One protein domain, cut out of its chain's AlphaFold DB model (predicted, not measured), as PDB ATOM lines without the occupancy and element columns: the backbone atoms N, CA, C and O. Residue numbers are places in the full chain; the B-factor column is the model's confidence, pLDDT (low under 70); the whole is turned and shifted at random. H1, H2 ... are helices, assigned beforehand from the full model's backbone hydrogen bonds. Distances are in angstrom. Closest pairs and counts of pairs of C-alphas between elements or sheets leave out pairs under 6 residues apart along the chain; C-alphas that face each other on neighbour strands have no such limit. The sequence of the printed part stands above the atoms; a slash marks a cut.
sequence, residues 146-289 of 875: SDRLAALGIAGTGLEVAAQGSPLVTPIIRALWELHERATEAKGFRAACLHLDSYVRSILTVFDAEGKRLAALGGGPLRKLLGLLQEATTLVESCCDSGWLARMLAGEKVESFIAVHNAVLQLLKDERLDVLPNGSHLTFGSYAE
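This is residues 146 to 289 of the 875 residues of the protein "p25-alpha-domain-containing protein" of Coccomyxa subellipsoidea (strain C-169) (UniProt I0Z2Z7). Four long helices, H3, H4, H6 and H8, stand side by side in an up-and-down bundle, each running against the one before it; it is well packed at H3 with H4, H3 with H6 and H6 with H8, and looser between H4 and H8. Short H2 and H5 pack on each other across one end of the bundle, with H1 off to one side near H2; short H7 lies at the opposite end, and the last printed residues, 282 to 289, run back along the bundle beside H4 and H8. The printed part has 144 residues with eight named helices, H1 to H8 in chain order, and no named strand; the class is all helix. It is compact, with a radius of gyration of the C-alphas of 15.0 A, and spans 45 by 31 by 27 A.

Start at H1, residues 146 to 151, which is near H2, residues 157 to 165. H3, residues 169 to 185, and H2 only just touch, with 3 pairs of C-alphas within 8 A and only at the corner by their link; their closest C-alphas, of Ala 163 and Val 169, are 5.2 A apart. H4, residues 190 to 209, forms a helical hairpin with H3: they touch, closest at the C-alphas of Ala 183 and Cys 193, 4.9 A, at a shallow tilt of 28 degrees, opposite ways. H2 and H4 touch only at their ends, closest at the C-alphas of Gly 158 and Asp 208, 4.3 A. Next, H5, residues 211 to 215, touches H2, closest at the C-alphas of Gly 158 and Gly 211, 4.3 A. H6, residues 219 to 240, touches H3, closest at the C-alphas of Leu 179 and Thr 233, 5.1 A, at a shallow tilt of 16 degrees, the same way. H7, residues 244 to 250, is close to H6 but not clearly touching, its nearest C-alphas 6.7 A apart, at Ser 238 and Trp 244. H8, residues 254 to 270, touches H6, closest at the C-alphas of Ala 232 and Val 260, 6.3 A, at a shallow tilt of 20 degrees, opposite ways. H8 is close to H4 but not clearly touching, closest at the C-alphas of Ala 192 and Phe 257, 7.7 A; H3 and H8 are apart. In H1, H2, H3, H4, H5, H7 and H8 every O i to N i+4 pair is within hydrogen-bond range; in H6, 17 of 18 are.

Find C-alpha 146 at (37.111, 40.632, -3.888), where H1 begins. H3 runs 24.5 A from C-alpha 169 at (23.990, 35.218, -1.402), and H4 29.0 A. H6, the longest helix by residues, runs 31.4 A, and H8 runs 24.6 A to C-alpha 270 at (16.177, 23.869, -12.083). H1, H2, H5 and H7 measure 8.8, 12.6, 6.1 and 9.7 A.

The C-alphas of Gly 165 and Leu 249, the two farthest apart, are 45.3 A from each other. The printed part has no cut, and the seven links between the helices are tight. Look past H8 for residues 271 to 289, a long stretch with no named element. Mean pLDDT of the printed part is 85.2; residue 146 and residues 251 to 253 are under 70.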
ATOM      1  N   SER A 146      36.878  40.315  -2.470       66.81
ATOM      2  CA  SER A 146      37.111  40.632  -3.888       66.81
ATOM      3  C   SER A 146      38.555  40.291  -4.311       66.81
ATOM      4  O   SER A 146      38.755  39.606  -5.312       66.81
ATOM      5  N   ASP A 147      39.564  40.609  -3.484       72.31
ATOM      6  CA  ASP A 147      40.969  40.217  -3.720       72.31
ATOM      7  C   ASP A 147      41.162  38.688  -3.723       72.31
ATOM      8  O   ASP A 147      41.896  38.133  -4.544       72.31
ATOM      9  N   ARG A 148      40.455  37.986  -2.827       73.94
ATOM     10  CA  ARG A 148      40.404  36.516  -2.769       73.94
ATOM     11  C   ARG A 148      39.809  35.910  -4.048       73.94
ATOM     12  O   ARG A 148      40.371  34.957  -4.585       73.94
ATOM     13  N   LEU A 149      38.723  36.474  -4.583       77.25
ATOM     14  CA  LEU A 149      38.147  36.052  -5.868       77.25
ATOM     15  C   LEU A 149      39.070  36.370  -7.057       77.25
ATOM     16  O   LEU A 149      39.225  35.528  -7.945       77.25
ATOM     17  N   ALA A 150      39.757  37.516  -7.036       77.56
ATOM     18  CA  ALA A 150      40.746  37.878  -8.049       77.56
ATOM     19  C   ALA A 150      41.926  36.885  -8.089       77.56
ATOM     20  O   ALA A 150      42.394  36.534  -9.173       77.56
ATOM     21  N   ALA A 151      42.347  36.340  -6.941       77.50
ATOM     22  CA  ALA A 151      43.348  35.267  -6.871       77.50
ATOM     23  C   ALA A 151      42.883  33.932  -7.502       77.50
ATOM     24  O   ALA A 151      43.717  33.106  -7.874       77.50
ATOM     25  N   LEU A 152      41.570  33.728  -7.679       77.12
ATOM     26  CA  LEU A 152      40.995  32.621  -8.459       77.12
ATOM     27  C   LEU A 152      40.757  32.975  -9.941       77.12
ATOM     28  O   LEU A 152      40.292  32.121 -10.696       77.12
ATOM     29  N   GLY A 153      41.064  34.205 -10.368       79.50
ATOM     30  CA  GLY A 153      40.784  34.708 -11.718       79.50
ATOM     31  C   GLY A 153      39.319  35.097 -11.956       79.50
ATOM     32  O   GLY A 153      38.885  35.141 -13.106       79.50
ATOM     33  N   ILE A 154      38.553  35.347 -10.890       83.38
ATOM     34  CA  ILE A 154      37.129  35.715 -10.932       83.38
ATOM     35  C   ILE A 154      37.008  37.228 -10.703       83.38
ATOM     36  O   ILE A 154      37.715  37.779  -9.862       83.38
ATOM     37  N   ALA A 155      36.144  37.914 -11.457       79.62
ATOM     38  CA  ALA A 155      36.080  39.378 -11.449       79.62
ATOM     39  C   ALA A 155      35.307  39.951 -10.248       79.62
ATOM     40  O   ALA A 155      35.477  41.123  -9.925       79.62
ATOM     41  N   GLY A 156      34.431  39.164  -9.618       78.19
ATOM     42  CA  GLY A 156      33.702  39.502  -8.388       78.19
ATOM     43  C   GLY A 156      32.548  40.496  -8.571       78.19
ATOM     44  O   GLY A 156      31.582  40.466  -7.811       78.19
ATOM     45  N   THR A 157      32.601  41.342  -9.602       80.94
ATOM     46  CA  THR A 157      31.628  42.423  -9.853       80.94
ATOM     47  C   THR A 157      30.163  41.975  -9.939       80.94
ATOM     48  O   THR A 157      29.268  42.733  -9.560       80.94
ATOM     49  N   GLY A 158      29.878  40.760 -10.417       81.56
ATOM     50  CA  GLY A 158      28.520  40.220 -10.449       81.56
ATOM     51  C   GLY A 158      28.123  39.563  -9.131       81.56
ATOM     52  O   GLY A 158      26.983  39.725  -8.691       81.56
ATOM     53  N   LEU A 159      29.066  38.905  -8.452       83.25
ATOM     54  CA  LEU A 159      28.883  38.386  -7.092       83.25
ATOM     55  C   LEU A 159      28.580  39.512  -6.085       83.25
ATOM     56  O   LEU A 159      27.705  39.351  -5.234       83.25
ATOM     57  N   GLU A 160      29.219  40.674  -6.226       81.44
ATOM     58  CA  GLU A 160      28.943  41.878  -5.430       81.44
ATOM     59  C   GLU A 160      27.525  42.422  -5.687       81.44
ATOM     60  O   GLU A 160      26.785  42.696  -4.739       81.44
ATOM     61  N   VAL A 161      27.091  42.499  -6.953       84.31
ATOM     62  CA  VAL A 161      25.706  42.865  -7.317       84.31
ATOM     63  C   VAL A 161      24.692  41.845  -6.777       84.31
ATOM     64  O   VAL A 161      23.613  42.227  -6.320       84.31
ATOM     65  N   ALA A 162      25.034  40.555  -6.774       84.12
ATOM     66  CA  ALA A 162      24.190  39.498  -6.223       84.12
ATOM     67  C   ALA A 162      24.043  39.602  -4.694       84.12
ATOM     68  O   ALA A 162      22.932  39.481  -4.171       84.12
ATOM     69  N   ALA A 163      25.141  39.886  -3.988       83.88
ATOM     70  CA  ALA A 163      25.169  40.104  -2.543       83.88
ATOM     71  C   ALA A 163      24.381  41.355  -2.111       83.88
ATOM     72  O   ALA A 163      23.695  41.324  -1.089       83.88
ATOM     73  N   GLN A 164      24.422  42.432  -2.904       83.38
ATOM     74  CA  GLN A 164      23.602  43.631  -2.683       83.38
ATOM     75  C   GLN A 164      22.106  43.370  -2.920       83.38
ATOM     76  O   GLN A 164      21.264  43.945  -2.232       83.38
ATOM     77  N   GLY A 165      21.763  42.504  -3.882       79.38
ATOM     78  CA  GLY A 165      20.377  42.185  -4.227       79.38
ATOM     79  C   GLY A 165      19.691  41.169  -3.305       79.38
ATOM     80  O   GLY A 165      18.472  41.229  -3.147       79.38
ATOM     81  N   SER A 166      20.436  40.248  -2.681       83.44
ATOM     82  CA  SER A 166      19.868  39.218  -1.800       83.44
ATOM     83  C   SER A 166      20.806  38.852  -0.637       83.44
ATOM     84  O   SER A 166      21.892  38.312  -0.863       83.44
ATOM     85  N   PRO A 167      20.382  39.026   0.636       83.50
ATOM     86  CA  PRO A 167      21.238  38.789   1.806       83.50
ATOM     87  C   PRO A 167      21.584  37.309   2.036       83.50
ATOM     88  O   PRO A 167      22.421  36.993   2.878       83.50
ATOM     89  N   LEU A 168      20.950  36.386   1.301       85.25
ATOM     90  CA  LEU A 168      21.269  34.955   1.330       85.25
ATOM     91  C   LEU A 168      22.460  34.592   0.431       85.25
ATOM     92  O   LEU A 168      23.038  33.522   0.613       85.25
ATOM     93  N   VAL A 169      22.859  35.467  -0.497       87.00
ATOM     94  CA  VAL A 169      23.990  35.218  -1.402       87.00
ATOM     95  C   VAL A 169      25.326  35.304  -0.659       87.00
ATOM     96  O   VAL A 169      26.171  34.434  -0.846       87.00
ATOM     97  N   THR A 170      25.508  36.258   0.259       86.31
ATOM     98  CA  THR A 170      26.751  36.385   1.047       86.31
ATOM     99  C   THR A 170      27.102  35.113   1.850       86.31
ATOM    100  O   THR A 170      28.242  34.654   1.748       86.31
ATOM    101  N   PRO A 171      26.167  34.465   2.583       87.69
ATOM    102  CA  PRO A 171      26.392  33.137   3.163       87.69
ATOM    103  C   PRO A 171      26.777  32.046   2.154       87.69
ATOM    104  O   PRO A 171      27.615  31.208   2.469       87.69
ATOM    105  N   ILE A 172      26.197  32.050   0.948       89.94
ATOM    106  CA  ILE A 172      26.490  31.059  -0.105       89.94
ATOM    107  C   ILE A 172      27.907  31.251  -0.656       89.94
ATOM    108  O   ILE A 172      28.639  30.274  -0.795       89.94
ATOM    109  N   ILE A 173      28.325  32.496  -0.901       88.12
ATOM    110  CA  ILE A 173      29.698  32.829  -1.314       88.12
ATOM    111  C   ILE A 173      30.697  32.388  -0.238       88.12
ATOM    112  O   ILE A 173      31.707  31.767  -0.561       88.12
ATOM    113  N   ARG A 174      30.392  32.636   1.044       87.06
ATOM    114  CA  ARG A 174      31.227  32.187   2.168       87.06
ATOM    115  C   ARG A 174      31.327  30.663   2.241       87.06
ATOM    116  O   ARG A 174      32.431  30.156   2.387       87.06
ATOM    117  N   ALA A 175      30.216  29.942   2.086       88.25
ATOM    118  CA  ALA A 175      30.207  28.479   2.090       88.25
ATOM    119  C   ALA A 175      30.987  27.884   0.901       88.25
ATOM    120  O   ALA A 175      31.704  26.903   1.077       88.25
ATOM    121  N   LEU A 176      30.904  28.495  -0.288       91.00
ATOM    122  CA  LEU A 176      31.732  28.128  -1.444       91.00
ATOM    123  C   LEU A 176      33.223  28.385  -1.174       91.00
ATOM    124  O   LEU A 176      34.045  27.525  -1.475       91.00
ATOM    125  N   TRP A 177      33.578  29.531  -0.587       88.88
ATOM    126  CA  TRP A 177      34.973  29.853  -0.280       88.88
ATOM    127  C   TRP A 177      35.570  28.932   0.797       88.88
ATOM    128  O   TRP A 177      36.673  28.419   0.632       88.88
ATOM    129  N   GLU A 178      34.827  28.668   1.871       89.19
ATOM    130  CA  GLU A 178      35.243  27.737   2.924       89.19
ATOM    131  C   GLU A 178      35.397  26.311   2.375       89.19
ATOM    132  O   GLU A 178      36.397  25.648   2.642       89.19
ATOM    133  N   LEU A 179      34.463  25.859   1.531       91.00
ATOM    134  CA  LEU A 179      34.571  24.573   0.842       91.00
ATOM    135  C   LEU A 179      35.808  24.506  -0.070       91.00
ATOM    136  O   LEU A 179      36.450  23.459  -0.123       91.00
ATOM    137  N   HIS A 180      36.168  25.601  -0.747       90.12
ATOM    138  CA  HIS A 180      37.407  25.713  -1.523       90.12
ATOM    139  C   HIS A 180      38.654  25.573  -0.630       90.12
ATOM    140  O   HIS A 180      39.476  24.690  -0.887       90.12
ATOM    141  N   GLU A 181      38.772  26.367   0.442       88.06
ATOM    142  CA  GLU A 181      39.910  26.304   1.376       88.06
ATOM    143  C   GLU A 181      40.082  24.883   1.936       88.06
ATOM    144  O   GLU A 181      41.109  24.242   1.680       88.06
ATOM    145  N   ARG A 182      39.048  24.321   2.584       87.56
ATOM    146  CA  ARG A 182      39.138  22.975   3.180       87.56
ATOM    147  C   ARG A 182      39.386  21.880   2.130       87.56
ATOM    148  O   ARG A 182      40.054  20.897   2.438       87.56
ATOM    149  N   ALA A 183      38.892  22.025   0.894       89.50
ATOM    150  CA  ALA A 183      39.142  21.050  -0.174       89.50
ATOM    151  C   ALA A 183      40.604  21.044  -0.649       89.50
ATOM    152  O   ALA A 183      41.103  19.986  -1.034       89.50
ATOM    153  N   THR A 184      41.305  22.183  -0.584       86.88
ATOM    154  CA  THR A 184      42.754  22.243  -0.858       86.88
ATOM    155  C   THR A 184      43.611  21.727   0.304       86.88
ATOM    156  O   THR A 184      44.671  21.147   0.067       86.88
ATOM    157  N   GLU A 185      43.132  21.853   1.547       86.44
ATOM    158  CA  GLU A 185      43.781  21.321   2.760       86.44
ATOM    159  C   GLU A 185      43.552  19.811   2.985       86.44
ATOM    160  O   GLU A 185      44.179  19.200   3.861       86.44
ATOM    161  N   ALA A 186      42.650  19.193   2.216       85.44
ATOM    162  CA  ALA A 186      42.223  17.814   2.418       85.44
ATOM    163  C   ALA A 186      43.350  16.789   2.192       85.44
ATOM    164  O   ALA A 186      44.003  16.743   1.145       85.44
ATOM    165  N   LYS A 187      43.525  15.913   3.190       83.12
ATOM    166  CA  LYS A 187      44.526  14.831   3.205       83.12
ATOM    167  C   LYS A 187      43.919  13.521   2.708       83.12
ATOM    168  O   LYS A 187      44.546  12.792   1.948       83.12
ATOM    169  N   GLY A 188      42.682  13.233   3.122       80.19
ATOM    170  CA  GLY A 188      41.917  12.084   2.649       80.19
ATOM    171  C   GLY A 188      41.089  12.383   1.400       80.19
ATOM    172  O   GLY A 188      40.557  13.481   1.256       80.19
ATOM    173  N   PHE A 189      40.927  11.375   0.535       81.19
ATOM    174  CA  PHE A 189      40.161  11.467  -0.720       81.19
ATOM    175  C   PHE A 189      40.595  12.659  -1.600       81.19
ATOM    176  O   PHE A 189      39.778  13.455  -2.062       81.19
ATOM    177  N   ARG A 190      41.909  12.820  -1.774       85.19
ATOM    178  CA  ARG A 190      42.546  14.051  -2.258       85.19
ATOM    179  C   ARG A 190      42.177  14.390  -3.703       85.19
ATOM    180  O   ARG A 190      41.905  15.551  -4.002       85.19
ATOM    181  N   ALA A 191      42.073  13.396  -4.587       84.94
ATOM    182  CA  ALA A 191      41.628  13.628  -5.962       84.94
ATOM    183  C   ALA A 191      40.123  13.953  -6.026       84.94
ATOM    184  O   ALA A 191      39.698  14.746  -6.871       84.94
ATOM    185  N   ALA A 192      39.314  13.399  -5.117       86.06
ATOM    186  CA  ALA A 192      37.910  13.783  -4.988       86.06
ATOM    187  C   ALA A 192      37.738  15.219  -4.459       86.06
ATOM    188  O   ALA A 192      36.971  15.988  -5.038       86.06
ATOM    189  N   CYS A 193      38.482  15.617  -3.428       88.56
ATOM    190  CA  CYS A 193      38.443  16.978  -2.890       88.56
ATOM    191  C   CYS A 193      38.882  18.015  -3.943       88.56
ATOM    192  O   CYS A 193      38.171  18.993  -4.157       88.56
ATOM    193  N   LEU A 194      39.949  17.753  -4.707       88.69
ATOM    194  CA  LEU A 194      40.383  18.632  -5.807       88.69
ATOM    195  C   LEU A 194      39.376  18.699  -6.976       88.69
ATOM    196  O   LEU A 194      39.199  19.759  -7.581       88.69
ATOM    197  N   HIS A 195      38.653  17.613  -7.283       89.81
ATOM    198  CA  HIS A 195      37.542  17.668  -8.248       89.81
ATOM    199  C   HIS A 195      36.373  18.518  -7.709       89.81
ATOM    200  O   HIS A 195      35.715  19.219  -8.484       89.81
ATOM    201  N   LEU A 196      36.110  18.491  -6.397       90.25
ATOM    202  CA  LEU A 196      35.088  19.338  -5.777       90.25
ATOM    203  C   LEU A 196      35.504  20.821  -5.755       90.25
ATOM    204  O   LEU A 196      34.674  21.660  -6.091       90.25
ATOM    205  N   ASP A 197      36.774  21.145  -5.491       90.94
ATOM    206  CA  ASP A 197      37.332  22.501  -5.655       90.94
ATOM    207  C   ASP A 197      37.133  23.029  -7.089       90.94
ATOM    208  O   ASP A 197      36.535  24.084  -7.301       90.94
ATOM    209  N   SER A 198      37.529  22.254  -8.107       91.00
ATOM    210  CA  SER A 198      37.319  22.628  -9.515       91.00
ATOM    211  C   SER A 198      35.839  22.900  -9.848       91.00
ATOM    212  O   SER A 198      35.526  23.823 -10.609       91.00
ATOM    213  N   TYR A 199      34.915  22.157  -9.231       91.81
ATOM    214  CA  TYR A 199      33.475  22.386  -9.355       91.81
ATOM    215  C   TYR A 199      33.006  23.655  -8.619       91.81
ATOM    216  O   TYR A 199      32.239  24.432  -9.181       91.81
ATOM    217  N   VAL A 200      33.517  23.929  -7.416       92.00
ATOM    218  CA  VAL A 200      33.243  25.159  -6.647       92.00
ATOM    219  C   VAL A 200      33.696  26.409  -7.401       92.00
ATOM    220  O   VAL A 200      32.913  27.348  -7.545       92.00
ATOM    221  N   ARG A 201      34.912  26.406  -7.963       90.81
ATOM    222  CA  ARG A 201      35.397  27.499  -8.828       90.81
ATOM    223  C   ARG A 201      34.495  27.686 -10.048       90.81
ATOM    224  O   ARG A 201      34.166  28.815 -10.400       90.81
ATOM    225  N   SER A 202      34.033  26.584 -10.645       91.19
ATOM    226  CA  SER A 202      33.080  26.625 -11.761       91.19
ATOM    227  C   SER A 202      31.765  27.305 -11.347       91.19
ATOM    228  O   SER A 202      31.335  28.232 -12.029       91.19
ATOM    229  N   ILE A 203      31.177  26.943 -10.197       91.56
ATOM    230  CA  ILE A 203      29.979  27.611  -9.646       91.56
ATOM    231  C   ILE A 203      30.226  29.111  -9.430       91.56
ATOM    232  O   ILE A 203      29.407  29.922  -9.859       91.56
ATOM    233  N   LEU A 204      31.357  29.497  -8.825       90.81
ATOM    234  CA  LEU A 204      31.688  30.907  -8.591       90.81
ATOM    235  C   LEU A 204      31.776  31.707  -9.904       90.81
ATOM    236  O   LEU A 204      31.235  32.808  -9.969       90.81
ATOM    237  N   THR A 205      32.357  31.147 -10.977       90.50
ATOM    238  CA  THR A 205      32.379  31.822 -12.295       90.50
ATOM    239  C   THR A 205      30.997  31.952 -12.944       90.50
ATOM    240  O   THR A 205      30.728  32.962 -13.594       90.50
ATOM    241  N   VAL A 206      30.097  30.977 -12.751       90.12
ATOM    242  CA  VAL A 206      28.696  31.091 -13.201       90.12
ATOM    243  C   VAL A 206      27.973  32.181 -12.410       90.12
ATOM    244  O   VAL A 206      27.277  33.006 -12.994       90.12
ATOM    245  N   PHE A 207      28.154  32.222 -11.089       91.00
ATOM    246  CA  PHE A 207      27.495  33.193 -10.212       91.00
ATOM    247  C   PHE A 207      27.980  34.632 -10.429       91.00
ATOM    248  O   PHE A 207      27.183  35.557 -10.288       91.00
ATOM    249  N   ASP A 208      29.241  34.827 -10.821       89.06
ATOM    250  CA  ASP A 208      29.767  36.140 -11.207       89.06
ATOM    251  C   ASP A 208      29.208  36.604 -12.563       89.06
ATOM    252  O   ASP A 208      28.796  37.752 -12.710       89.06
ATOM    253  N   ALA A 209      29.069  35.706 -13.544       87.50
ATOM    254  CA  ALA A 209      28.423  36.043 -14.816       87.50
ATOM    255  C   ALA A 209      26.910  36.315 -14.676       87.50
ATOM    256  O   ALA A 209      26.363  37.187 -15.352       87.50
ATOM    257  N   GLU A 210      26.230  35.594 -13.782       87.44
ATOM    258  CA  GLU A 210      24.769  35.612 -13.617       87.44
ATOM    259  C   GLU A 210      24.293  36.398 -12.385       87.44
ATOM    260  O   GLU A 210      23.151  36.251 -11.946       87.44
ATOM    261  N   GLY A 211      25.131  37.275 -11.822       84.62
ATOM    262  CA  GLY A 211      24.874  37.933 -10.535       84.62
ATOM    263  C   GLY A 211      23.519  38.649 -10.412       84.62
ATOM    264  O   GLY A 211      22.846  38.559  -9.385       84.62
ATOM    265  N   LYS A 212      23.041  39.287 -11.491       85.06
ATOM    266  CA  LYS A 212      21.705  39.924 -11.540       85.06
ATOM    267  C   LYS A 212      20.549  38.921 -11.481       85.06
ATOM    268  O   LYS A 212      19.483  39.251 -10.971       85.06
ATOM    269  N   ARG A 213      20.747  37.711 -12.009       84.81
ATOM    270  CA  ARG A 213      19.780  36.611 -11.940       84.81
ATOM    271  C   ARG A 213      19.843  35.934 -10.573       84.81
ATOM    272  O   ARG A 213      18.796  35.701  -9.982       84.81
ATOM    273  N   LEU A 214      21.046  35.741 -10.029       86.81
ATOM    274  CA  LEU A 214      21.274  35.238  -8.671       86.81
ATOM    275  C   LEU A 214      20.642  36.139  -7.590       86.81
ATOM    276  O   LEU A 214      20.032  35.626  -6.654       86.81
ATOM    277  N   ALA A 215      20.700  37.465  -7.758       85.50
ATOM    278  CA  ALA A 215      19.978  38.437  -6.929       85.50
ATOM    279  C   ALA A 215      18.451  38.232  -6.934       85.50
ATOM    280  O   ALA A 215      17.795  38.441  -5.917       85.50
ATOM    281  N   ALA A 216      17.887  37.844  -8.082       85.31
ATOM    282  CA  ALA A 216      16.447  37.719  -8.301       85.31
ATOM    283  C   ALA A 216      15.870  36.341  -7.915       85.31
ATOM    284  O   ALA A 216      14.656  36.146  -8.010       85.31
ATOM    285  N   LEU A 217      16.704  35.383  -7.488       84.81
ATOM    286  CA  LEU A 217      16.235  34.070  -7.039       84.81
ATOM    287  C   LEU A 217      15.417  34.166  -5.743       84.81
ATOM    288  O   LEU A 217      15.740  34.901  -4.808       84.81
ATOM    289  N   GLY A 218      14.388  33.324  -5.645       79.19
ATOM    290  CA  GLY A 218      13.622  33.165  -4.414       79.19
ATOM    291  C   GLY A 218      14.477  32.626  -3.260       79.19
ATOM    292  O   GLY A 218      15.356  31.781  -3.435       79.19
ATOM    293  N   GLY A 219      14.167  33.047  -2.030       80.12
ATOM    294  CA  GLY A 219      14.904  32.613  -0.836       80.12
ATOM    295  C   GLY A 219      14.817  31.111  -0.517       80.12
ATOM    296  O   GLY A 219      15.601  30.623   0.292       80.12
ATOM    297  N   GLY A 220      13.893  30.367  -1.138       86.50
ATOM    298  CA  GLY A 220      13.772  28.909  -0.999       86.50
ATOM    299  C   GLY A 220      14.945  28.155  -1.642       86.50
ATOM    300  O   GLY A 220      15.720  27.533  -0.911       86.50
ATOM    301  N   PRO A 221      15.121  28.238  -2.977       88.25
ATOM    302  CA  PRO A 221      16.286  27.702  -3.685       88.25
ATOM    303  C   PRO A 221      17.627  28.103  -3.059       88.25
ATOM    304  O   PRO A 221      18.457  27.233  -2.808       88.25
ATOM    305  N   LEU A 222      17.808  29.383  -2.704       88.31
ATOM    306  CA  LEU A 222      19.045  29.877  -2.079       88.31
ATOM    307  C   LEU A 222      19.331  29.204  -0.721       88.31
ATOM    308  O   LEU A 222      20.454  28.772  -0.473       88.31
ATOM    309  N   ARG A 223      18.321  29.026   0.146       90.06
ATOM    310  CA  ARG A 223      18.488  28.291   1.419       90.06
ATOM    311  C   ARG A 223      18.793  26.806   1.209       90.06
ATOM    312  O   ARG A 223      19.609  26.251   1.937       90.06
ATOM    313  N   LYS A 224      18.162  26.167   0.218       91.94
ATOM    314  CA  LYS A 224      18.415  24.756  -0.125       91.94
ATOM    315  C   LYS A 224      19.831  24.561  -0.684       91.94
ATOM    316  O   LYS A 224      20.488  23.590  -0.325       91.94
ATOM    317  N   LEU A 225      20.319  25.498  -1.501       92.44
ATOM    318  CA  LEU A 225      21.703  25.521  -1.979       92.44
ATOM    319  C   LEU A 225      22.693  25.693  -0.819       92.44
ATOM    320  O   LEU A 225      23.646  24.926  -0.731       92.44
ATOM    321  N   LEU A 226      22.449  26.644   0.090       92.00
ATOM    322  CA  LEU A 226      23.301  26.857   1.265       92.00
ATOM    323  C   LEU A 226      23.421  25.588   2.127       92.00
ATOM    324  O   LEU A 226      24.529  25.225   2.506       92.00
ATOM    325  N   GLY A 227      22.310  24.883   2.368       91.12
ATOM    326  CA  GLY A 227      22.319  23.607   3.095       91.12
ATOM    327  C   GLY A 227      23.149  22.524   2.397       91.12
ATOM    328  O   GLY A 227      24.005  21.913   3.028       91.12
ATOM    329  N   LEU A 228      22.980  22.343   1.081       92.69
ATOM    330  CA  LEU A 228      23.775  21.381   0.301       92.69
ATOM    331  C   LEU A 228      25.275  21.729   0.268       92.69
ATOM    332  O   LEU A 228      26.115  20.832   0.227       92.69
ATOM    333  N   LEU A 229      25.629  23.016   0.308       92.25
ATOM    334  CA  LEU A 229      27.023  23.452   0.418       92.25
ATOM    335  C   LEU A 229      27.594  23.194   1.820       92.25
ATOM    336  O   LEU A 229      28.739  22.777   1.931       92.25
ATOM    337  N   GLN A 230      26.800  23.344   2.883       92.00
ATOM    338  CA  GLN A 230      27.203  22.971   4.246       92.00
ATOM    339  C   GLN A 230      27.359  21.443   4.410       92.00
ATOM    340  O   GLN A 230      28.301  20.977   5.057       92.00
ATOM    341  N   GLU A 231      26.505  20.645   3.759       91.25
ATOM    342  CA  GLU A 231      26.688  19.189   3.627       91.25
ATOM    343  C   GLU A 231      27.991  18.844   2.877       91.25
ATOM    344  O   GLU A 231      28.715  17.931   3.281       91.25
ATOM    345  N   ALA A 232      28.344  19.597   1.828       90.12
ATOM    346  CA  ALA A 232      29.621  19.437   1.131       90.12
ATOM    347  C   ALA A 232      30.827  19.804   2.019       90.12
ATOM    348  O   ALA A 232      31.801  19.050   2.048       90.12
ATOM    349  N   THR A 233      30.760  20.908   2.774       89.50
ATOM    350  CA  THR A 233      31.832  21.335   3.689       89.50
ATOM    351  C   THR A 233      32.087  20.277   4.755       89.50
ATOM    352  O   THR A 233      33.196  19.762   4.828       89.50
ATOM    353  N   THR A 234      31.063  19.835   5.489       88.81
ATOM    354  CA  THR A 234      31.218  18.798   6.536       88.81
ATOM    355  C   THR A 234      31.733  17.447   6.003       88.81
ATOM    356  O   THR A 234      32.473  16.727   6.690       88.81
ATOM    357  N   LEU A 235      31.417  17.097   4.749       87.25
ATOM    358  CA  LEU A 235      31.972  15.916   4.076       87.25
ATOM    359  C   LEU A 235      33.488  16.037   3.814       87.25
ATOM    360  O   LEU A 235      34.207  15.037   3.959       87.25
ATOM    361  N   VAL A 236      33.958  17.241   3.462       87.75
ATOM    362  CA  VAL A 236      35.375  17.583   3.239       87.75
ATOM    363  C   VAL A 236      36.132  17.767   4.557       87.75
ATOM    364  O   VAL A 236      37.211  17.201   4.700       87.75
ATOM    365  N   GLU A 237      35.566  18.457   5.550       86.56
ATOM    366  CA  GLU A 237      36.167  18.637   6.885       86.56
ATOM    367  C   GLU A 237      36.551  17.294   7.509       86.56
ATOM    368  O   GLU A 237      37.696  17.080   7.902       86.56
ATOM    369  N   SER A 238      35.651  16.314   7.432       82.25
ATOM    370  CA  SER A 238      35.900  14.961   7.933       82.25
ATOM    371  C   SER A 238      36.915  14.137   7.098       82.25
ATOM    372  O   SER A 238      37.112  12.942   7.360       82.25
ATOM    373  N   CYS A 239      37.531  14.735   6.068       83.19
ATOM    374  CA  CYS A 239      38.725  14.272   5.336       83.19
ATOM    375  C   CYS A 239      40.002  15.091   5.657       83.19
ATOM    376  O   CYS A 239      41.099  14.691   5.250       83.19
ATOM    377  N   CYS A 240      39.873  16.204   6.383       83.62
ATOM    378  CA  CYS A 240      40.963  16.989   6.972       83.62
ATOM    379  C   CYS A 240      41.253  16.560   8.425       83.62
ATOM    380  O   CYS A 240      42.423  16.565   8.838       83.62
ATOM    381  N   ASP A 241      40.195  16.181   9.154       81.81
ATOM    382  CA  ASP A 241      40.183  15.667  10.532       81.81
ATOM    383  C   ASP A 241      40.997  14.380  10.712       81.81
ATOM    384  O   ASP A 241      41.022  13.518   9.828       81.81
ATOM    385  N   SER A 242      41.558  14.179  11.910       77.88
ATOM    386  CA  SER A 242      42.218  12.921  12.284       77.88
ATOM    387  C   SER A 242      41.279  11.717  12.146       77.88
ATOM    388  O   SER A 242      40.056  11.819  12.310       77.88
ATOM    389  N   GLY A 243      41.834  10.565  11.772       76.25
ATOM    390  CA  GLY A 243      41.066   9.382  11.372       76.25
ATOM    391  C   GLY A 243      40.601   9.402   9.908       76.25
ATOM    392  O   GLY A 243      39.825   8.530   9.506       76.25
ATOM    393  N   TRP A 244      41.045  10.362   9.086       84.44
ATOM    394  CA  TRP A 244      40.761  10.387   7.646       84.44
ATOM    395  C   TRP A 244      41.254   9.116   6.940       84.44
ATOM    396  O   TRP A 244      40.551   8.594   6.069       84.44
ATOM    397  N   LEU A 245      42.398   8.559   7.352       82.12
ATOM    398  CA  LEU A 245      42.953   7.335   6.773       82.12
ATOM    399  C   LEU A 245      42.092   6.120   7.147       82.12
ATOM    400  O   LEU A 245      41.779   5.294   6.287       82.12
ATOM    401  N   ALA A 246      41.605   6.060   8.392       79.00
ATOM    402  CA  ALA A 246      40.636   5.049   8.821       79.00
ATOM    403  C   ALA A 246      39.335   5.129   7.996       79.00
ATOM    404  O   ALA A 246      38.842   4.105   7.520       79.00
ATOM    405  N   ARG A 247      38.814   6.339   7.738       77.25
ATOM    406  CA  ARG A 247      37.606   6.566   6.915       77.25
ATOM    407  C   ARG A 247      37.825   6.211   5.434       77.25
ATOM    408  O   ARG A 247      36.923   5.655   4.803       77.25
ATOM    409  N   MET A 248      39.020   6.439   4.877       80.81
ATOM    410  CA  MET A 248      39.394   5.925   3.545       80.81
ATOM    411  C   MET A 248      39.436   4.388   3.512       80.81
ATOM    412  O   MET A 248      38.997   3.771   2.536       80.81
ATOM    413  N   LEU A 249      39.913   3.753   4.586       78.31
ATOM    414  CA  LEU A 249      39.954   2.295   4.729       78.31
ATOM    415  C   LEU A 249      38.586   1.670   5.037       78.31
ATOM    416  O   LEU A 249      38.341   0.539   4.613       78.31
ATOM    417  N   ALA A 250      37.644   2.397   5.630       74.88
ATOM    418  CA  ALA A 250      36.235   2.019   5.591       74.88
ATOM    419  C   ALA A 250      35.725   2.115   4.136       74.88
ATOM    420  O   ALA A 250      35.363   1.104   3.524       74.88
ATOM    421  N   GLY A 251      35.895   3.283   3.507       68.31
ATOM    422  CA  GLY A 251      35.532   3.560   2.110       68.31
ATOM    423  C   GLY A 251      34.162   4.226   1.943       68.31
ATOM    424  O   GLY A 251      33.576   4.154   0.870       68.31
ATOM    425  N   GLU A 252      33.653   4.860   2.999       64.25
ATOM    426  CA  GLU A 252      32.237   5.226   3.173       64.25
ATOM    427  C   GLU A 252      31.772   6.467   2.386       64.25
ATOM    428  O   GLU A 252      30.581   6.761   2.370       64.25
ATOM    429  N   LYS A 253      32.684   7.217   1.749       67.00
ATOM    430  CA  LYS A 253      32.421   8.607   1.321       67.00
ATOM    431  C   LYS A 253      32.231   8.863  -0.176       67.00
ATOM    432  O   LYS A 253      31.713   9.917  -0.534       67.00
ATOM    433  N   VAL A 254      32.648   7.957  -1.065       70.69
ATOM    434  CA  VAL A 254      32.656   8.239  -2.521       70.69
ATOM    435  C   VAL A 254      31.234   8.441  -3.064       70.69
ATOM    436  O   VAL A 254      31.003   9.335  -3.875       70.69
ATOM    437  N   GLU A 255      30.264   7.671  -2.566       78.19
ATOM    438  CA  GLU A 255      28.847   7.840  -2.919       78.19
ATOM    439  C   GLU A 255      28.276   9.167  -2.385       78.19
ATOM    440  O   GLU A 255      27.478   9.801  -3.074       78.19
ATOM    441  N   SER A 256      28.740   9.646  -1.224       83.81
ATOM    442  CA  SER A 256      28.350  10.940  -0.645       83.81
ATOM    443  C   SER A 256      28.817  12.126  -1.495       83.81
ATOM    444  O   SER A 256      28.026  13.031  -1.754       83.81
ATOM    445  N   PHE A 257      30.060  12.102  -1.997       84.81
ATOM    446  CA  PHE A 257      30.566  13.139  -2.910       84.81
ATOM    447  C   PHE A 257      29.729  13.215  -4.195       84.81
ATOM    448  O   PHE A 257      29.327  14.301  -4.609       84.81
ATOM    449  N   ILE A 258      29.404  12.060  -4.789       88.00
ATOM    450  CA  ILE A 258      28.532  11.970  -5.971       88.00
ATOM    451  C   ILE A 258      27.126  12.508  -5.652       88.00
ATOM    452  O   ILE A 258      26.560  13.249  -6.456       88.00
ATOM    453  N   ALA A 259      26.559  12.157  -4.494       87.62
ATOM    454  CA  ALA A 259      25.215  12.565  -4.097       87.62
ATOM    455  C   ALA A 259      25.093  14.086  -3.905       87.62
ATOM    456  O   ALA A 259      24.222  14.699  -4.523       87.62
ATOM    457  N   VAL A 260      25.979  14.698  -3.111       89.62
ATOM    458  CA  VAL A 260      25.921  16.141  -2.811       89.62
ATOM    459  C   VAL A 260      26.226  16.973  -4.061       89.62
ATOM    460  O   VAL A 260      25.455  17.872  -4.392       89.62
ATOM    461  N   HIS A 261      27.267  16.619  -4.826       92.50
ATOM    462  CA  HIS A 261      27.588  17.281  -6.098       92.50
ATOM    463  C   HIS A 261      26.387  17.271  -7.053       92.50
ATOM    464  O   HIS A 261      25.997  18.305  -7.596       92.50
ATOM    465  N   ASN A 262      25.765  16.106  -7.251       92.25
ATOM    466  CA  ASN A 262      24.647  15.986  -8.180       92.25
ATOM    467  C   ASN A 262      23.370  16.662  -7.647       92.25
ATOM    468  O   ASN A 262      22.577  17.146  -8.451       92.25
ATOM    469  N   ALA A 263      23.176  16.752  -6.327       90.94
ATOM    470  CA  ALA A 263      22.076  17.508  -5.729       90.94
ATOM    471  C   ALA A 263      22.230  19.025  -5.942       90.94
ATOM    472  O   ALA A 263      21.255  19.683  -6.317       90.94
ATOM    473  N   VAL A 264      23.446  19.566  -5.776       92.50
ATOM    474  CA  VAL A 264      23.770  20.962  -6.123       92.50
ATOM    475  C   VAL A 264      23.537  21.194  -7.615       92.50
ATOM    476  O   VAL A 264      22.820  22.121  -7.984       92.50
ATOM    477  N   LEU A 265      24.044  20.312  -8.481       92.56
ATOM    478  CA  LEU A 265      23.906  20.459  -9.930       92.56
ATOM    479  C   LEU A 265      22.452  20.452 -10.419       92.56
ATOM    480  O   LEU A 265      22.123  21.210 -11.327       92.56
ATOM    481  N   GLN A 266      21.590  19.602  -9.853       91.19
ATOM    482  CA  GLN A 266      20.170  19.588 -10.222       91.19
ATOM    483  C   GLN A 266      19.474  20.881  -9.785       91.19
ATOM    484  O   GLN A 266      18.773  21.478 -10.591       91.19
ATOM    485  N   LEU A 267      19.749  21.380  -8.571       91.56
ATOM    486  CA  LEU A 267      19.221  22.669  -8.105       91.56
ATOM    487  C   LEU A 267      19.664  23.824  -9.016       91.56
ATOM    488  O   LEU A 267      18.851  24.663  -9.394       91.56
ATOM    489  N   LEU A 268      20.936  23.840  -9.423       90.75
ATOM    490  CA  LEU A 268      21.441  24.823 -10.381       90.75
ATOM    491  C   LEU A 268      20.759  24.698 -11.752       90.75
ATOM    492  O   LEU A 268      20.482  25.718 -12.371       90.75
ATOM    493  N   LYS A 269      20.428  23.485 -12.212       90.25
ATOM    494  CA  LYS A 269      19.710  23.256 -13.481       90.25
ATOM    495  C   LYS A 269      18.241  23.666 -13.431       90.25
ATOM    496  O   LYS A 269      17.772  24.279 -14.389       90.25
ATOM    497  N   ASP A 270      17.552  23.409 -12.320       89.94
ATOM    498  CA  ASP A 270      16.177  23.869 -12.083       89.94
ATOM    499  C   ASP A 270      16.086  25.408 -12.215       89.94
ATOM    500  O   ASP A 270      15.203  25.934 -12.895       89.94
ATOM    501  N   GLU A 271      17.072  26.122 -11.661       89.38
ATOM    502  CA  GLU A 271      17.201  27.592 -11.703       89.38
ATOM    503  C   GLU A 271      17.974  28.118 -12.943       89.38
ATOM    504  O   GLU A 271      18.202  29.323 -13.093       89.38
ATOM    505  N   ARG A 272      18.380  27.223 -13.861       86.88
ATOM    506  CA  ARG A 272      19.172  27.493 -15.086       86.88
ATOM    507  C   ARG A 272      20.531  28.177 -14.846       86.88
ATOM    508  O   ARG A 272      21.021  28.900 -15.716       86.88
ATOM    509  N   LEU A 273      21.106  28.046 -13.657       87.38
ATOM    510  CA  LEU A 273      22.431  28.536 -13.254       87.38
ATOM    511  C   LEU A 273      23.510  27.459 -13.485       87.38
ATOM    512  O   LEU A 273      24.371  27.230 -12.639       87.38
ATOM    513  N   ASP A 274      23.443  26.759 -14.620       89.31
ATOM    514  CA  ASP A 274      24.348  25.661 -14.970       89.31
ATOM    515  C   ASP A 274      25.215  25.931 -16.211       89.31
ATOM    516  O   ASP A 274      25.989  25.059 -16.599       89.31
ATOM    517  N   VAL A 275      25.107  27.115 -16.822       88.50
ATOM    518  CA  VAL A 275      25.859  27.516 -18.023       88.50
ATOM    519  C   VAL A 275      27.059  28.382 -17.638       88.50
ATOM    520  O   VAL A 275      26.907  29.429 -17.017       88.50
ATOM    521  N   LEU A 276      28.254  27.948 -18.034       88.19
ATOM    522  CA  LEU A 276      29.518  28.665 -17.866       88.19
ATOM    523  C   LEU A 276      29.668  29.794 -18.906       88.19
ATOM    524  O   LEU A 276      29.113  29.689 -20.002       88.19
ATOM    525  N   PRO A 277      30.491  30.833 -18.645       82.25
ATOM    526  CA  PRO A 277      30.684  31.966 -19.567       82.25
ATOM    527  C   PRO A 277      31.185  31.593 -20.975       82.25
ATOM    528  O   PRO A 277      31.066  32.380 -21.909       82.25
ATOM    529  N   ASN A 278      31.743  30.391 -21.139       82.25
ATOM    530  CA  ASN A 278      32.198  29.831 -22.415       82.25
ATOM    531  C   ASN A 278      31.106  29.047 -23.183       82.25
ATOM    532  O   ASN A 278      31.414  28.419 -24.194       82.25
ATOM    533  N   GLY A 279      29.860  29.029 -22.696       78.81
ATOM    534  CA  GLY A 279      28.739  28.295 -23.292       78.81
ATOM    535  C   GLY A 279      28.715  26.787 -23.007       78.81
ATOM    536  O   GLY A 279      27.867  26.084 -23.553       78.81
ATOM    537  N   SER A 280      29.618  26.266 -22.168       86.56
ATOM    538  CA  SER A 280      29.560  24.875 -21.693       86.56
ATOM    539  C   SER A 280      28.676  24.737 -20.445       86.56
ATOM    540  O   SER A 280      28.431  25.712 -19.739       86.56
ATOM    541  N   HIS A 281      28.182  23.528 -20.166       87.44
ATOM    542  CA  HIS A 281      27.343  23.256 -18.994       87.44
ATOM    543  C   HIS A 281      28.134  22.588 -17.864       87.44
ATOM    544  O   HIS A 281      29.005  21.752 -18.119       87.44
ATOM    545  N   LEU A 282      27.755  22.870 -16.615       88.38
ATOM    546  CA  LEU A 282      28.234  22.153 -15.436       88.38
ATOM    547  C   LEU A 282      27.930  20.641 -15.555       88.38
ATOM    548  O   LEU A 282      26.794  20.206 -15.816       88.38
ATOM    549  N   THR A 283      28.975  19.836 -15.370       86.75
ATOM    550  CA  THR A 283      28.977  18.373 -15.519       86.75
ATOM    551  C   THR A 283      28.592  17.660 -14.220       86.75
ATOM    552  O   THR A 283      28.654  18.247 -13.149       86.75
ATOM    553  N   PHE A 284      28.162  16.395 -14.315       83.62
ATOM    554  CA  PHE A 284      27.874  15.545 -13.148       83.62
ATOM    555  C   PHE A 284      29.170  15.022 -12.502       83.62
ATOM    556  O   PHE A 284      30.150  14.753 -13.201       83.62
ATOM    557  N   GLY A 285      29.151  14.811 -11.183       78.19
ATOM    558  CA  GLY A 285      30.341  14.479 -10.396       78.19
ATOM    559  C   GLY A 285      30.902  13.088 -10.699       78.19
ATOM    560  O   GLY A 285      30.228  12.079 -10.476       78.19
ATOM    561  N   SER A 286      32.153  13.024 -11.167       81.19
ATOM    562  CA  SER A 286      32.826  11.793 -11.610       81.19
ATOM    563  C   SER A 286      34.008  11.439 -10.699       81.19
ATOM    564  O   SER A 286      35.175  11.530 -11.083       81.19
ATOM    565  N   TYR A 287      33.698  11.021  -9.474       82.25
ATOM    566  CA  TYR A 287      34.681  10.793  -8.413       82.25
ATOM    567  C   TYR A 287      35.394   9.430  -8.500       82.25
ATOM    568  O   TYR A 287      34.779   8.398  -8.775       82.25
ATOM    569  N   ALA A 288      36.706   9.421  -8.243       74.38
ATOM    570  CA  ALA A 288      37.546   8.222  -8.274       74.38
ATOM    571  C   ALA A 288      37.520   7.449  -6.939       74.38
ATOM    572  O   ALA A 288      37.435   8.024  -5.858       74.38
ATOM    573  N   GLU A 289      37.633   6.119  -6.998       77.69
ATOM    574  CA  GLU A 289      37.519   5.255  -5.813       77.69
ATOM    575  C   GLU A 289      38.886   4.959  -5.165       77.69
ATOM    576  O   GLU A 289      39.382   3.828  -5.181       77.69
TER     577      GLU A 289